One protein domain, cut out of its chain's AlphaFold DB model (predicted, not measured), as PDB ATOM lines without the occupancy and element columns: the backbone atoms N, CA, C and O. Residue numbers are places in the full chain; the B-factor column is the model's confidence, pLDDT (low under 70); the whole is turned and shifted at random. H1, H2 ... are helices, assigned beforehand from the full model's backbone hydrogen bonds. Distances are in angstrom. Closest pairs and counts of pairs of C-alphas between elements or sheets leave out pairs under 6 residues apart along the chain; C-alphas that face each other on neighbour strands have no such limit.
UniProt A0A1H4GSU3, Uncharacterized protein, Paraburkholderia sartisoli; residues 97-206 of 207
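What this domain is: This is residues 97 to 206 of the 207 residues of an uncharacterized protein of Paraburkholderia sartisoli (UniProt A0A1H4GSU3). Two long helices, H1 and H2, run side by side in opposite directions as a thin slab, and two further helices, H3 and H4, stick out from it as a free arm, with H3 folding back along the length of the slab at a distance and H4 turning off at another angle. The arrangement is open, with few contacts between helices. The printed part has 110 residues with four named helices, in the order H1, H2, H3, H4, and no named strand; the class is all helix. The whole is loose, with a radius of gyration of the C-alphas of 18.1 A, and spans 50 by 45 by 30 A along its three main axes.

Where its parts are: H1, the longest helix by residues, takes residues 97 to 126 and measures 44.2 A from first to last C-alpha; it begins with C-alpha 97 at (-47.566, -4.120, -20.676). H2, residues 131 to 153, is 33.2 A long and begins with C-alpha 131 at (-34.054, 36.502, -5.866). H3, residues 160 to 176, is 24.0 A long. H4, residues 186 to 204, is 27.0 A long and ends with C-alpha 204 at (-53.097, 46.645, -35.736).

How they stand to each other: H1 and H2 are close but not clearly touching, with 2 pairs of C-alphas within 8 A. Their closest C-alphas are those of Ala 124 and Phe 134, 7.0 A apart. They run opposite ways at a shallow tilt of 3 degrees, and their centres are 12.8 A apart. H3 is apart from H1 and from H2, and H4 is apart from H1, H2 and H3. Residues 157 to 206, of which 160 to 176 belong to H3 and 186 to 204 to H4, stand free. In H2, H3 and H4 every O i to N i+4 pair is within hydrogen-bond range; in H1 it is 25 of 26.

The domain as a whole: The C-alphas of Ala 97 and Arg 206, the first and last printed, are the two farthest apart, at 53.9 A. Without the stretch that stands free, the body has 60 residues and spans 47 by 17 by 7 A. The printed part has no cut. The link from H1 to H2 is tight, with 4 residues; those from H2 to H3 and from H3 to H4 are short, with 6 and 9 residues. The mean pLDDT of the printed part is 73.1, and 31 residues are under 70, among them residues 97 to 101, 150 to 160 and 182 to 185.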
ATOM      1  N   ALA A  97     -49.000  -4.380 -20.829       61.03
ATOM      2  CA  ALA A  97     -47.566  -4.120 -20.676       61.03
ATOM      3  C   ALA A  97     -47.210  -2.645 -20.963       61.03
ATOM      4  O   ALA A  97     -46.366  -2.054 -20.294       61.03
ATOM      5  N   LEU A  98     -47.898  -2.016 -21.924       60.69
ATOM      6  CA  LEU A  98     -47.598  -0.652 -22.362       60.69
ATOM      7  C   LEU A  98     -48.031   0.426 -21.352       60.69
ATOM      8  O   LEU A  98     -47.428   1.498 -21.292       60.69
ATOM      9  N   THR A  99     -49.086   0.183 -20.569       63.47
ATOM     10  CA  THR A  99     -49.550   1.132 -19.541       63.47
ATOM     11  C   THR A  99     -48.622   1.143 -18.328       63.47
ATOM     12  O   THR A  99     -48.396   2.202 -17.742       63.47
ATOM     13  N   HIS A 100     -48.024  -0.002 -17.995       64.69
ATOM     14  CA  HIS A 100     -47.124  -0.131 -16.850       64.69
ATOM     15  C   HIS A 100     -45.778   0.579 -17.070       64.69
ATOM     16  O   HIS A 100     -45.256   1.219 -16.156       64.69
ATOM     17  N   THR A 101     -45.242   0.527 -18.294       68.25
ATOM     18  CA  THR A 101     -43.984   1.204 -18.654       68.25
ATOM     19  C   THR A 101     -44.128   2.726 -18.652       68.25
ATOM     20  O   THR A 101     -43.215   3.428 -18.227       68.25
ATOM     21  N   LYS A 102     -45.285   3.256 -19.068       71.69
ATOM     22  CA  LYS A 102     -45.539   4.708 -19.076       71.69
ATOM     23  C   LYS A 102     -45.656   5.296 -17.683       71.69
ATOM     24  O   LYS A 102     -45.090   6.355 -17.445       71.69
ATOM     25  N   LYS A 103     -46.346   4.596 -16.774       74.44
ATOM     26  CA  LYS A 103     -46.413   5.007 -15.366       74.44
ATOM     27  C   LYS A 103     -45.011   5.088 -14.765       74.44
ATOM     28  O   LYS A 103     -44.622   6.146 -14.295       74.44
ATOM     29  N   ARG A 104     -44.200   4.039 -14.946       75.06
ATOM     30  CA  ARG A 104     -42.805   4.032 -14.477       75.06
ATOM     31  C   ARG A 104     -41.950   5.160 -15.053       75.06
ATOM     32  O   ARG A 104     -41.117   5.700 -14.339       75.06
ATOM     33  N   LEU A 105     -42.128   5.503 -16.330       73.44
ATOM     34  CA  LEU A 105     -41.378   6.597 -16.950       73.44
ATOM     35  C   LEU A 105     -41.787   7.961 -16.381       73.44
ATOM     36  O   LEU A 105     -40.919   8.790 -16.138       73.44
ATOM     37  N   ALA A 106     -43.086   8.186 -16.171       75.31
ATOM     38  CA  ALA A 106     -43.583   9.413 -15.558       75.31
ATOM     39  C   ALA A 106     -43.067   9.564 -14.119       75.31
ATOM     40  O   ALA A 106     -42.584  10.634 -13.763       75.31
ATOM     41  N   ASP A 107     -43.085   8.480 -13.340       76.25
ATOM     42  CA  ASP A 107     -42.571   8.464 -11.967       76.25
ATOM     43  C   ASP A 107     -41.060   8.749 -11.930       76.25
ATOM     44  O   ASP A 107     -40.592   9.553 -11.125       76.25
ATOM     45  N   LEU A 108     -40.287   8.143 -12.840       74.75
ATOM     46  CA  LEU A 108     -38.841   8.364 -12.936       74.75
ATOM     47  C   LEU A 108     -38.509   9.798 -13.371       74.75
ATOM     48  O   LEU A 108     -37.594  10.410 -12.828       74.75
ATOM     49  N   LEU A 109     -39.272  10.353 -14.316       76.31
ATOM     50  CA  LEU A 109     -39.119  11.740 -14.750       76.31
ATOM     51  C   LEU A 109     -39.445  12.714 -13.611       76.31
ATOM     52  O   LEU A 109     -38.700  13.665 -13.397       76.31
ATOM     53  N   ALA A 110     -40.514  12.456 -12.852       78.19
ATOM     54  CA  ALA A 110     -40.861  13.248 -11.677       78.19
ATOM     55  C   ALA A 110     -39.734  13.229 -10.631       78.19
ATOM     56  O   ALA A 110     -39.398  14.276 -10.078       78.19
ATOM     57  N   TYR A 111     -39.099  12.072 -10.415       75.00
ATOM     58  CA  TYR A 111     -37.967  11.942  -9.495       75.00
ATOM     59  C   TYR A 111     -36.760  12.777  -9.941       75.00
ATOM     60  O   TYR A 111     -36.264  13.590  -9.168       75.00
ATOM     61  N   VAL A 112     -36.336  12.638 -11.203       73.06
ATOM     62  CA  VAL A 112     -35.188  13.376 -11.768       73.06
ATOM     63  C   VAL A 112     -35.413  14.887 -11.735       73.06
ATOM     64  O   VAL A 112     -34.488  15.646 -11.468       73.06
ATOM     65  N   LEU A 113     -36.638  15.349 -11.984       78.94
ATOM     66  CA  LEU A 113     -36.953  16.779 -11.938       78.94
ATOM     67  C   LEU A 113     -36.968  17.333 -10.517       78.94
ATOM     68  O   LEU A 113     -36.576  18.476 -10.313       78.94
ATOM     69  N   THR A 114     -37.417  16.535  -9.548       80.88
ATOM     70  CA  THR A 114     -37.400  16.927  -8.134       80.88
ATOM     71  C   THR A 114     -35.961  17.035  -7.624       80.88
ATOM     72  O   THR A 114     -35.621  17.990  -6.927       80.88
ATOM     73  N   ASP A 115     -35.103  16.100  -8.028       77.75
ATOM     74  CA  ASP A 115     -33.673  16.103  -7.710       77.75
ATOM     75  C   ASP A 115     -32.971  17.324  -8.329       77.75
ATOM     76  O   ASP A 115     -32.419  18.159  -7.615       77.75
ATOM     77  N   ALA A 116     -33.159  17.541  -9.635       72.94
ATOM     78  CA  ALA A 116     -32.633  18.712 -10.334       72.94
ATOM     79  C   ALA A 116     -33.142  20.045  -9.749       72.94
ATOM     80  O   ALA A 116     -32.409  21.032  -9.731       72.94
ATOM     81  N   MET A 117     -34.385  20.098  -9.252       78.88
ATOM     82  CA  MET A 117     -34.914  21.281  -8.561       78.88
ATOM     83  C   MET A 117     -34.132  21.576  -7.278       78.88
ATOM     84  O   MET A 117     -33.822  22.735  -7.003       78.88
ATOM     85  N   THR A 118     -33.789  20.534  -6.525       76.44
ATOM     86  CA  THR A 118     -33.001  20.656  -5.296       76.44
ATOM     87  C   THR A 118     -31.585  21.142  -5.608       76.44
ATOM     88  O   THR A 118     -31.118  22.093  -4.980       76.44
ATOM     89  N   ASP A 119     -30.940  20.578  -6.632       70.88
ATOM     90  CA  ASP A 119     -29.604  21.003  -7.074       70.88
ATOM     91  C   ASP A 119     -29.584  22.464  -7.531       70.88
ATOM     92  O   ASP A 119     -28.674  23.219  -7.192       70.88
ATOM     93  N   ILE A 120     -30.619  22.897  -8.253       75.00
ATOM     94  CA  ILE A 120     -30.769  24.290  -8.683       75.00
ATOM     95  C   ILE A 120     -30.935  25.227  -7.481       75.00
ATOM     96  O   ILE A 120     -30.355  26.312  -7.469       75.00
ATOM     97  N   GLU A 121     -31.709  24.841  -6.466       77.00
ATOM     98  CA  GLU A 121     -31.870  25.632  -5.239       77.00
ATOM     99  C   GLU A 121     -30.574  25.733  -4.424       77.00
ATOM    100  O   GLU A 121     -30.326  26.760  -3.786       77.00
ATOM    101  N   VAL A 122     -29.754  24.680  -4.414       74.75
ATOM    102  CA  VAL A 122     -28.428  24.691  -3.779       74.75
ATOM    103  C   VAL A 122     -27.473  25.580  -4.575       74.75
ATOM    104  O   VAL A 122     -26.954  26.550  -4.028       74.75
ATOM    105  N   ALA A 123     -27.342  25.350  -5.884       68.88
ATOM    106  CA  ALA A 123     -26.475  26.137  -6.756       68.88
ATOM    107  C   ALA A 123     -26.853  27.626  -6.772       68.88
ATOM    108  O   ALA A 123     -25.977  28.486  -6.793       68.88
ATOM    109  N   ALA A 124     -28.147  27.958  -6.724       76.12
ATOM    110  CA  ALA A 124     -28.598  29.346  -6.675       76.12
ATOM    111  C   ALA A 124     -28.168  30.063  -5.389       76.12
ATOM    112  O   ALA A 124     -27.801  31.238  -5.445       76.12
ATOM    113  N   ARG A 125     -28.182  29.356  -4.251       77.00
ATOM    114  CA  ARG A 125     -27.673  29.881  -2.977       77.00
ATOM    115  C   ARG A 125     -26.159  30.053  -3.017       77.00
ATOM    116  O   ARG A 125     -25.674  31.117  -2.640       77.00
ATOM    117  N   ASP A 126     -25.440  29.060  -3.531       79.56
ATOM    118  CA  ASP A 126     -23.975  29.084  -3.616       79.56
ATOM    119  C   ASP A 126     -23.464  30.185  -4.559       79.56
ATOM    120  O   ASP A 126     -22.458  30.837  -4.281       79.56
ATOM    121  N   LEU A 127     -24.192  30.448  -5.646       78.50
ATOM    122  CA  LEU A 127     -23.866  31.476  -6.637       78.50
ATOM    123  C   LEU A 127     -24.401  32.875  -6.281       78.50
ATOM    124  O   LEU A 127     -24.246  33.793  -7.086       78.50
ATOM    125  N   GLN A 128     -25.039  33.055  -5.115       86.19
ATOM    126  CA  GLN A 128     -25.700  34.308  -4.706       86.19
ATOM    127  C   GLN A 128     -26.598  34.895  -5.808       86.19
ATOM    128  O   GLN A 128     -26.645  36.108  -6.038       86.19
ATOM    129  N   ILE A 129     -27.300  34.019  -6.527       80.62
ATOM    130  CA  ILE A 129     -28.198  34.427  -7.600       80.62
ATOM    131  C   ILE A 129     -29.276  35.313  -6.982       80.62
ATOM    132  O   ILE A 129     -29.925  34.919  -6.016       80.62
ATOM    133  N   SER A 130     -29.482  36.509  -7.541       78.75
ATOM    134  CA  SER A 130     -30.501  37.422  -7.015       78.75
ATOM    135  C   SER A 130     -31.877  36.746  -6.996       78.75
ATOM    136  O   SER A 130     -32.213  35.981  -7.912       78.75
ATOM    137  N   ASP A 131     -32.707  37.073  -6.006       75.25
ATOM    138  CA  ASP A 131     -34.054  36.502  -5.866       75.25
ATOM    139  C   ASP A 131     -34.894  36.655  -7.147       75.25
ATOM    140  O   ASP A 131     -35.677  35.776  -7.515       75.25
ATOM    141  N   ALA A 132     -34.683  37.741  -7.902       67.12
ATOM    142  CA  ALA A 132     -35.362  37.986  -9.171       67.12
ATOM    143  C   ALA A 132     -35.035  36.923 -10.238       67.12
ATOM    144  O   ALA A 132     -35.930  36.455 -10.948       67.12
ATOM    145  N   SER A 133     -33.769  36.517 -10.347       68.00
ATOM    146  CA  SER A 133     -33.316  35.448 -11.250       68.00
ATOM    147  C   SER A 133     -33.786  34.068 -10.787       68.00
ATOM    148  O   SER A 133     -34.216  33.265 -11.618       68.00
ATOM    149  N   PHE A 134     -33.824  33.822  -9.475       77.06
ATOM    150  CA  PHE A 134     -34.380  32.590  -8.917       77.06
ATOM    151  C   PHE A 134     -35.873  32.431  -9.252       77.06
ATOM    152  O   PHE A 134     -36.305  31.383  -9.737       77.06
ATOM    153  N   VAL A 135     -36.668  33.498  -9.111       74.19
ATOM    154  CA  VAL A 135     -38.096  33.492  -9.479       74.19
ATOM    155  C   VAL A 135     -38.299  33.242 -10.979       74.19
ATOM    156  O   VAL A 135     -39.226  32.522 -11.367       74.19
ATOM    157  N   ARG A 136     -37.449  33.811 -11.849       71.69
ATOM    158  CA  ARG A 136     -37.508  33.551 -13.301       71.69
ATOM    159  C   ARG A 136     -37.225  32.083 -13.615       71.69
ATOM    160  O   ARG A 136     -37.967  31.495 -14.405       71.69
ATOM    161  N   LEU A 137     -36.225  31.496 -12.960       76.38
ATOM    162  CA  LEU A 137     -35.866  30.090 -13.109       76.38
ATOM    163  C   LEU A 137     -36.992  29.165 -12.630       76.38
ATOM    164  O   LEU A 137     -37.435  28.303 -13.390       76.38
ATOM    165  N   ARG A 138     -37.561  29.421 -11.445       79.94
ATOM    166  CA  ARG A 138     -38.736  28.700 -10.920       79.94
ATOM    167  C   ARG A 138     -39.891  28.688 -11.925       79.94
ATOM    168  O   ARG A 138     -40.419  27.633 -12.262       79.94
ATOM    169  N   ARG A 139     -40.229  29.853 -12.493       75.06
ATOM    170  CA  ARG A 139     -41.294  29.984 -13.508       75.06
ATOM    171  C   ARG A 139     -40.975  29.287 -14.830       75.06
ATOM    172  O   ARG A 139     -41.898  28.950 -15.575       75.06
ATOM    173  N   ALA A 140     -39.705  29.166 -15.204       73.00
ATOM    174  CA  ALA A 140     -39.307  28.408 -16.387       73.00
ATOM    175  C   ALA A 140     -39.508  26.906 -16.143       73.00
ATOM    176  O   ALA A 140     -40.112  26.230 -16.976       73.00
ATOM    177  N   MET A 141     -39.113  26.413 -14.968       75.88
ATOM    178  CA  MET A 141     -39.305  25.015 -14.577       75.88
ATOM    179  C   MET A 141     -40.783  24.635 -14.443       75.88
ATOM    180  O   MET A 141     -41.187  23.613 -14.992       75.88
ATOM    181  N   ASP A 142     -41.620  25.480 -13.832       80.25
ATOM    182  CA  ASP A 142     -43.073  25.243 -13.752       80.25
ATOM    183  C   ASP A 142     -43.705  25.076 -15.142       80.25
ATOM    184  O   ASP A 142     -44.578  24.231 -15.359       80.25
ATOM    185  N   ARG A 143     -43.237  25.860 -16.125       74.62
ATOM    186  CA  ARG A 143     -43.679  25.741 -17.521       74.62
ATOM    187  C   ARG A 143     -43.238  24.424 -18.153       74.62
ATOM    188  O   ARG A 143     -44.027  23.835 -18.892       74.62
ATOM    189  N   VAL A 144     -42.035  23.942 -17.843       74.56
ATOM    190  CA  VAL A 144     -41.553  22.622 -18.285       74.56
ATOM    191  C   VAL A 144     -42.388  21.505 -17.660       74.56
ATOM    192  O   VAL A 144     -42.863  20.639 -18.393       74.56
ATOM    193  N   GLY A 145     -42.657  21.558 -16.353       76.88
ATOM    194  CA  GLY A 145     -43.518  20.586 -15.672       76.88
ATOM    195  C   GLY A 145     -44.935  20.553 -16.259       76.88
ATOM    196  O   GLY A 145     -45.469  19.484 -16.564       76.88
ATOM    197  N   CYS A 146     -45.522  21.722 -16.538       73.12
ATOM    198  CA  CYS A 146     -46.820  21.816 -17.213       73.12
ATOM    199  C   CYS A 146     -46.790  21.249 -18.641       73.12
ATOM    200  O   CYS A 146     -47.734  20.574 -19.062       73.12
ATOM    201  N   ALA A 147     -45.723  21.512 -19.403       67.50
ATOM    202  CA  ALA A 147     -45.560  20.966 -20.746       67.50
ATOM    203  C   ALA A 147     -45.448  19.437 -20.707       67.50
ATOM    204  O   ALA A 147     -46.126  18.756 -21.470       67.50
ATOM    205  N   GLN A 148     -44.673  18.887 -19.775       70.88
ATOM    206  CA  GLN A 148     -44.527  17.444 -19.604       70.88
ATOM    207  C   GLN A 148     -45.826  16.764 -19.178       70.88
ATOM    208  O   GLN A 148     -46.163  15.723 -19.735       70.88
ATOM    209  N   MET A 149     -46.597  17.360 -18.263       72.94
ATOM    210  CA  MET A 149     -47.913  16.839 -17.874       72.94
ATOM    211  C   MET A 149     -48.856  16.741 -19.082       72.94
ATOM    212  O   MET A 149     -49.584  15.761 -19.239       72.94
ATOM    213  N   ARG A 150     -48.807  17.731 -19.982       66.81
ATOM    214  CA  ARG A 150     -49.582  17.712 -21.229       66.81
ATOM    215  C   ARG A 150     -49.051  16.684 -22.223       66.81
ATOM    216  O   ARG A 150     -49.850  15.954 -22.800       66.81
ATOM    217  N   VAL A 151     -47.734  16.574 -22.384       63.44
ATOM    218  CA  VAL A 151     -47.100  15.592 -23.282       63.44
ATOM    219  C   VAL A 151     -47.348  14.156 -22.811       63.44
ATOM    220  O   VAL A 151     -47.617  13.293 -23.636       63.44
ATOM    221  N   GLY A 152     -47.351  13.896 -21.501       60.31
ATOM    222  CA  GLY A 152     -47.690  12.585 -20.937       60.31
ATOM    223  C   GLY A 152     -49.170  12.203 -21.082       60.31
ATOM    224  O   GLY A 152     -49.503  11.020 -21.022       60.31
ATOM    225  N   SER A 153     -50.049  13.188 -21.294       59.16
ATOM    226  CA  SER A 153     -51.494  12.994 -21.480       59.16
ATOM    227  C   SER A 153     -51.889  12.775 -22.949       59.16
ATOM    228  O   SER A 153     -52.902  12.134 -23.236       59.16
ATOM    229  N   VAL A 154     -51.074  13.238 -23.905       53.72
ATOM    230  CA  VAL A 154     -51.290  12.968 -25.333       53.72
ATOM    231  C   VAL A 154     -50.944  11.506 -25.598       53.72
ATOM    232  O   VAL A 154     -49.784  11.107 -25.653       53.72
ATOM    233  N   GLY A 155     -51.997  10.695 -25.686       53.94
ATOM    234  CA  GLY A 155     -51.931   9.249 -25.776       53.94
ATOM    235  C   GLY A 155     -50.891   8.752 -26.775       53.94
ATOM    236  O   GLY A 155     -50.797   9.228 -27.900       53.94
ATOM    237  N   SER A 156     -50.152   7.744 -26.322       54.12
ATOM    238  CA  SER A 156     -49.278   6.840 -27.074       54.12
ATOM    239  C   SER A 156     -49.925   6.300 -28.348       54.12
ATOM    240  O   SER A 156     -50.330   5.138 -28.445       54.12
ATOM    241  N   SER A 157     -49.992   7.151 -29.354       61.94
ATOM    242  CA  SER A 157     -50.020   6.733 -30.735       61.94
ATOM    243  C   SER A 157     -48.668   6.101 -31.060       61.94
ATOM    244  O   SER A 157     -47.640   6.456 -30.485       61.94
ATOM    245  N   ARG A 158     -48.666   5.159 -32.000       62.31
ATOM    246  CA  ARG A 158     -47.487   4.447 -32.520       62.31
ATOM    247  C   ARG A 158     -46.383   5.391 -33.042       62.31
ATOM    248  O   ARG A 158     -45.250   4.956 -33.214       62.31
ATOM    249  N   ASP A 159     -46.704   6.672 -33.207       68.06
ATOM    250  CA  ASP A 159     -45.790   7.760 -33.562       68.06
ATOM    251  C   ASP A 159     -45.013   8.365 -32.381       68.06
ATOM    252  O   ASP A 159     -44.180   9.240 -32.597       68.06
ATOM    253  N   GLU A 160     -45.222   7.919 -31.137       67.06
ATOM    254  CA  GLU A 160     -44.516   8.456 -29.961       67.06
ATOM    255  C   GLU A 160     -42.991   8.323 -30.096       67.06
ATOM    256  O   GLU A 160     -42.247   9.245 -29.765       67.06
ATOM    257  N   THR A 161     -42.508   7.209 -30.649       74.19
ATOM    258  CA  THR A 161     -41.076   7.003 -30.896       74.19
ATOM    259  C   THR A 161     -40.552   7.973 -31.953       74.19
ATOM    260  O   THR A 161     -39.496   8.569 -31.765       74.19
ATOM    261  N   ALA A 162     -41.312   8.192 -33.031       75.06
ATOM    262  CA  ALA A 162     -40.949   9.145 -34.077       75.06
ATOM    263  C   ALA A 162     -40.977  10.591 -33.559       75.06
ATOM    264  O   ALA A 162     -40.119  11.391 -33.923       75.06
ATOM    265  N   LEU A 163     -41.923  10.922 -32.679       73.31
ATOM    266  CA  LEU A 163     -42.005  12.224 -32.026       73.31
ATOM    267  C   LEU A 163     -40.825  12.445 -31.076       73.31
ATOM    268  O   LEU A 163     -40.210  13.505 -31.117       73.31
ATOM    269  N   ARG A 164     -40.462  11.445 -30.263       72.44
ATOM    270  CA  ARG A 164     -39.295  11.522 -29.370       72.44
ATOM    271  C   ARG A 164     -37.992  11.676 -30.148       72.44
ATOM    272  O   ARG A 164     -37.165  12.486 -29.747       72.44
ATOM    273  N   VAL A 165     -37.819  10.943 -31.252       74.25
ATOM    274  CA  VAL A 165     -36.649  11.091 -32.135       74.25
ATOM    275  C   VAL A 165     -36.603  12.503 -32.719       74.25
ATOM    276  O   VAL A 165     -35.593  13.175 -32.550       74.25
ATOM    277  N   ARG A 166     -37.717  13.008 -33.267       73.69
ATOM    278  CA  ARG A 166     -37.790  14.379 -33.800       73.69
ATOM    279  C   ARG A 166     -37.555  15.454 -32.741       73.69
ATOM    280  O   ARG A 166     -36.872  16.431 -33.016       73.69
ATOM    281  N   MET A 167     -38.084  15.288 -31.528       74.00
ATOM    282  CA  MET A 167     -37.813  16.211 -30.419       74.00
ATOM    283  C   MET A 167     -36.336  16.187 -30.039       74.00
ATOM    284  O   MET A 167     -35.754  17.238 -29.798       74.00
ATOM    285  N   ARG A 168     -35.714  15.006 -30.007       73.62
ATOM    286  CA  ARG A 168     -34.293  14.867 -29.680       73.62
ATOM    287  C   ARG A 168     -33.411  15.486 -30.763       73.62
ATOM    288  O   ARG A 168     -32.481  16.204 -30.424       73.62
ATOM    289  N   GLU A 169     -33.731  15.272 -32.034       77.69
ATOM    290  CA  GLU A 169     -33.060  15.916 -33.169       77.69
ATOM    291  C   GLU A 169     -33.229  17.436 -33.139       77.69
ATOM    292  O   GLU A 169     -32.244  18.154 -33.278       77.69
ATOM    293  N   ALA A 170     -34.436  17.936 -32.870       68.56
ATOM    294  CA  ALA A 170     -34.690  19.367 -32.737       68.56
ATOM    295  C   ALA A 170     -33.900  19.985 -31.574       68.56
ATOM    296  O   ALA A 170     -33.317  21.050 -31.733       68.56
ATOM    297  N   VAL A 171     -33.828  19.311 -30.422       69.62
ATOM    298  CA  VAL A 171     -33.022  19.770 -29.279       69.62
ATOM    299  C   VAL A 171     -31.529  19.757 -29.614       69.62
ATOM    300  O   VAL A 171     -30.827  20.691 -29.250       69.62
ATOM    301  N   VAL A 172     -31.040  18.740 -30.328       74.00
ATOM    302  CA  VAL A 172     -29.635  18.676 -30.766       74.00
ATOM    303  C   VAL A 172     -29.315  19.778 -31.776       74.00
ATOM    304  O   VAL A 172     -28.251  20.380 -31.679       74.00
ATOM    305  N   LEU A 173     -30.214  20.068 -32.718       77.38
ATOM    306  CA  LEU A 173     -30.055  21.179 -33.660       77.38
ATOM    307  C   LEU A 173     -30.050  22.524 -32.931       77.38
ATOM    308  O   LEU A 173     -29.127  23.305 -33.127       77.38
ATOM    309  N   LEU A 174     -30.993  22.740 -32.010       67.81
ATOM    310  CA  LEU A 174     -31.027  23.940 -31.172       67.81
ATOM    311  C   LEU A 174     -29.758  24.092 -30.331       67.81
ATOM    312  O   LEU A 174     -29.257  25.197 -30.200       67.81
ATOM    313  N   ALA A 175     -29.226  22.999 -29.779       70.25
ATOM    314  CA  ALA A 175     -27.994  23.019 -28.994       70.25
ATOM    315  C   ALA A 175     -26.743  23.278 -29.850       70.25
ATOM    316  O   ALA A 175     -25.801  23.892 -29.366       70.25
ATOM    317  N   ARG A 176     -26.721  22.821 -31.110       73.69
ATOM    318  CA  ARG A 176     -25.605  23.045 -32.047       73.69
ATOM    319  C   ARG A 176     -25.592  24.445 -32.640       73.69
ATOM    320  O   ARG A 176     -24.524  24.992 -32.876       73.69
ATOM    321  N   GLU A 177     -26.768  24.988 -32.919       74.31
ATOM    322  CA  GLU A 177     -26.920  26.356 -33.415       74.31
ATOM    323  C   GLU A 177     -26.884  27.380 -32.280       74.31
ATOM    324  O   GLU A 177     -26.925  28.583 -32.536       74.31
ATOM    325  N   TRP A 178     -26.789  26.918 -31.030       67.62
ATOM    326  CA  TRP A 178     -26.641  27.797 -29.889       67.62
ATOM    327  C   TRP A 178     -25.243  28.430 -29.908       67.62
ATOM    328  O   TRP A 178     -24.250  27.704 -29.872       67.62
ATOM    329  N   PRO A 179     -25.135  29.771 -29.953       68.75
ATOM    330  CA  PRO A 179     -23.854  30.448 -29.819       68.75
ATOM    331  C   PRO A 179     -23.175  30.044 -28.511       68.75
ATOM    332  O   PRO A 179     -23.801  30.085 -27.452       68.75
ATOM    333  N   GLU A 180     -21.893  29.697 -28.586       73.00
ATOM    334  CA  GLU A 180     -21.077  29.303 -27.428       73.00
ATOM    335  C   GLU A 180     -20.991  30.432 -26.381       73.00
ATOM    336  O   GLU A 180     -20.891  30.189 -25.182       73.00
ATOM    337  N   GLU A 181     -21.173  31.675 -26.829       70.31
ATOM    338  CA  GLU A 181     -21.251  32.882 -26.009       70.31
ATOM    339  C   GLU A 181     -22.688  33.399 -25.890       70.31
ATOM    340  O   GLU A 181     -22.932  34.598 -26.021       70.31
ATOM    341  N   TYR A 182     -23.681  32.527 -25.689       57.97
ATOM    342  CA  TYR A 182     -25.041  33.012 -25.473       57.97
ATOM    343  C   TYR A 182     -25.108  33.763 -24.143       57.97
ATOM    344  O   TYR A 182     -25.005  33.149 -23.076       57.97
ATOM    345  N   PRO A 183     -25.297  35.092 -24.161       63.44
ATOM    346  CA  PRO A 183     -25.365  35.833 -22.924       63.44
ATOM    347  C   PRO A 183     -26.607  35.381 -22.159       63.44
ATOM    348  O   PRO A 183     -27.664  35.180 -22.761       63.44
ATOM    349  N   ALA A 184     -26.525  35.290 -20.830       58.19
ATOM    350  CA  ALA A 184     -27.642  34.855 -19.981       58.19
ATOM    351  C   ALA A 184     -28.963  35.637 -20.217       58.19
ATOM    352  O   ALA A 184     -30.040  35.160 -19.872       58.19
ATOM    353  N   TRP A 185     -28.893  36.816 -20.847       60.75
ATOM    354  CA  TRP A 185     -30.016  37.697 -21.180       60.75
ATOM    355  C   TRP A 185     -30.596  37.519 -22.598       60.75
ATOM    356  O   TRP A 185     -31.647  38.087 -22.900       60.75
ATOM    357  N   ALA A 186     -29.986  36.737 -23.493       70.00
ATOM    358  CA  ALA A 186     -30.448  36.647 -24.884       70.00
ATOM    359  C   ALA A 186     -31.784  35.894 -25.040       70.00
ATOM    360  O   ALA A 186     -32.609  36.266 -25.877       70.00
ATOM    361  N   VAL A 187     -32.079  34.933 -24.155       63.38
ATOM    362  CA  VAL A 187     -33.415  34.312 -24.079       63.38
ATOM    363  C   VAL A 187     -34.474  35.355 -23.703       63.38
ATOM    364  O   VAL A 187     -35.587  35.351 -24.228       63.38
ATOM    365  N   GLU A 188     -34.131  36.282 -22.807       68.88
ATOM    366  CA  GLU A 188     -35.042  37.329 -22.341       68.88
ATOM    367  C   GLU A 188     -35.339  38.338 -23.454       68.88
ATOM    368  O   GLU A 188     -36.494  38.734 -23.626       68.88
ATOM    369  N   LEU A 189     -34.337  38.687 -24.269       71.69
ATOM    370  CA  LEU A 189     -34.534  39.526 -25.451       71.69
ATOM    371  C   LEU A 189     -35.480  38.902 -26.473       71.69
ATOM    372  O   LEU A 189     -36.356  39.601 -26.982       71.69
ATOM    373  N   GLU A 190     -35.324  37.615 -26.781       76.69
ATOM    374  CA  GLU A 190     -36.150  36.971 -27.807       76.69
ATOM    375  C   GLU A 190     -37.610  36.849 -27.341       76.69
ATOM    376  O   GLU A 190     -38.541  37.136 -28.097       76.69
ATOM    377  N   ILE A 191     -37.829  36.564 -26.050       72.94
ATOM    378  CA  ILE A 191     -39.166  36.605 -25.440       72.94
ATOM    379  C   ILE A 191     -39.763  38.016 -25.534       72.94
ATOM    380  O   ILE A 191     -40.925  38.170 -25.920       72.94
ATOM    381  N   LEU A 192     -38.992  39.058 -25.210       72.56
ATOM    382  CA  LEU A 192     -39.451  40.447 -25.317       72.56
ATOM    383  C   LEU A 192     -39.769  40.836 -26.768       72.56
ATOM    384  O   LEU A 192     -40.750  41.545 -27.014       72.56
ATOM    385  N   ARG A 193     -38.997  40.336 -27.737       84.38
ATOM    386  CA  ARG A 193     -39.205  40.563 -29.170       84.38
ATOM    387  C   ARG A 193     -40.512  39.944 -29.657       84.38
ATOM    388  O   ARG A 193     -41.303  40.627 -30.308       84.38
ATOM    389  N   GLU A 194     -40.788  38.698 -29.286       83.44
ATOM    390  CA  GLU A 194     -42.038  38.014 -29.637       83.44
ATOM    391  C   GLU A 194     -43.267  38.635 -28.963       83.44
ATOM    392  O   GLU A 194     -44.315  38.815 -29.591       83.44
ATOM    393  N   LEU A 195     -43.148  39.044 -27.698       78.56
ATOM    394  CA  LEU A 195     -44.223  39.761 -27.011       78.56
ATOM    395  C   LEU A 195     -44.500  41.129 -27.653       78.56
ATOM    396  O   LEU A 195     -45.664  41.517 -27.779       78.56
ATOM    397  N   SER A 196     -43.460  41.830 -28.116       88.75
ATOM    398  CA  SER A 196     -43.600  43.081 -28.869       88.75
ATOM    399  C   SER A 196     -44.354  42.869 -30.187       88.75
ATOM    400  O   SER A 196     -45.330  43.578 -30.446       88.75
ATOM    401  N   LYS A 197     -44.003  41.833 -30.967       89.31
ATOM    402  CA  LYS A 197     -44.711  41.479 -32.214       89.31
ATOM    403  C   LYS A 197     -46.194  41.203 -31.969       89.31
ATOM    404  O   LYS A 197     -47.052  41.738 -32.669       89.31
ATOM    405  N   ARG A 198     -46.524  40.416 -30.940       85.31
ATOM    406  CA  ARG A 198     -47.923  40.105 -30.590       85.31
ATOM    407  C   ARG A 198     -48.692  41.343 -30.146       85.31
ATOM    408  O   ARG A 198     -49.846  41.515 -30.529       85.31
ATOM    409  N   ARG A 199     -48.056  42.222 -29.371       89.12
ATOM    410  CA  ARG A 199     -48.655  43.493 -28.955       89.12
ATOM    411  C   ARG A 199     -48.941  44.390 -30.158       89.12
ATOM    412  O   ARG A 199     -50.033  44.940 -30.242       89.12
ATOM    413  N   GLN A 200     -48.006  44.501 -31.099       89.31
ATOM    414  CA  GLN A 200     -48.208  45.249 -32.342       89.31
ATOM    415  C   GLN A 200     -49.334  44.649 -33.186       89.31
ATOM    416  O   GLN A 200     -50.204  45.381 -33.642       89.31
ATOM    417  N   HIS A 201     -49.391  43.324 -33.310       84.00
ATOM    418  CA  HIS A 201     -50.448  42.635 -34.051       84.00
ATOM    419  C   HIS A 201     -51.842  42.855 -33.436       84.00
ATOM    420  O   HIS A 201     -52.834  42.982 -34.152       84.00
ATOM    421  N   LEU A 202     -51.936  42.933 -32.105       83.56
ATOM    422  CA  LEU A 202     -53.185  43.259 -31.407       83.56
ATOM    423  C   LEU A 202     -53.596  44.724 -31.575       83.56
ATOM    424  O   LEU A 202     -54.789  45.006 -31.652       83.56
ATOM    425  N   LEU A 203     -52.632  45.644 -31.638       85.38
ATOM    426  CA  LEU A 203     -52.902  47.056 -31.914       85.38
ATOM    427  C   LEU A 203     -53.357  47.263 -33.364       85.38
ATOM    428  O   LEU A 203     -54.300  48.010 -33.594       85.38
ATOM    429  N   TYR A 204     -52.752  46.550 -34.317       80.44
ATOM    430  CA  TYR A 204     -53.097  46.645 -35.736       80.44
ATOM    431  C   TYR A 204     -54.462  46.031 -36.067       80.44
ATOM    432  O   TYR A 204     -55.141  46.496 -36.967       80.44
ATOM    433  N   ARG A 205     -54.904  45.012 -35.317       82.19
ATOM    434  CA  ARG A 205     -56.232  44.392 -35.486       82.19
ATOM    435  C   ARG A 205     -57.386  45.252 -34.946       82.19
ATOM    436  O   ARG A 205     -58.544  44.878 -35.100       82.19
ATOM    437  N   ARG A 206     -57.081  46.333 -34.224       75.81
ATOM    438  CA  ARG A 206     -58.073  47.193 -33.561       75.81
ATOM    439  C   ARG A 206     -58.383  48.482 -34.327       75.81
ATOM    440  O   ARG A 206     -59.255  49.220 -33.878       75.81
TER     441      ARG A 206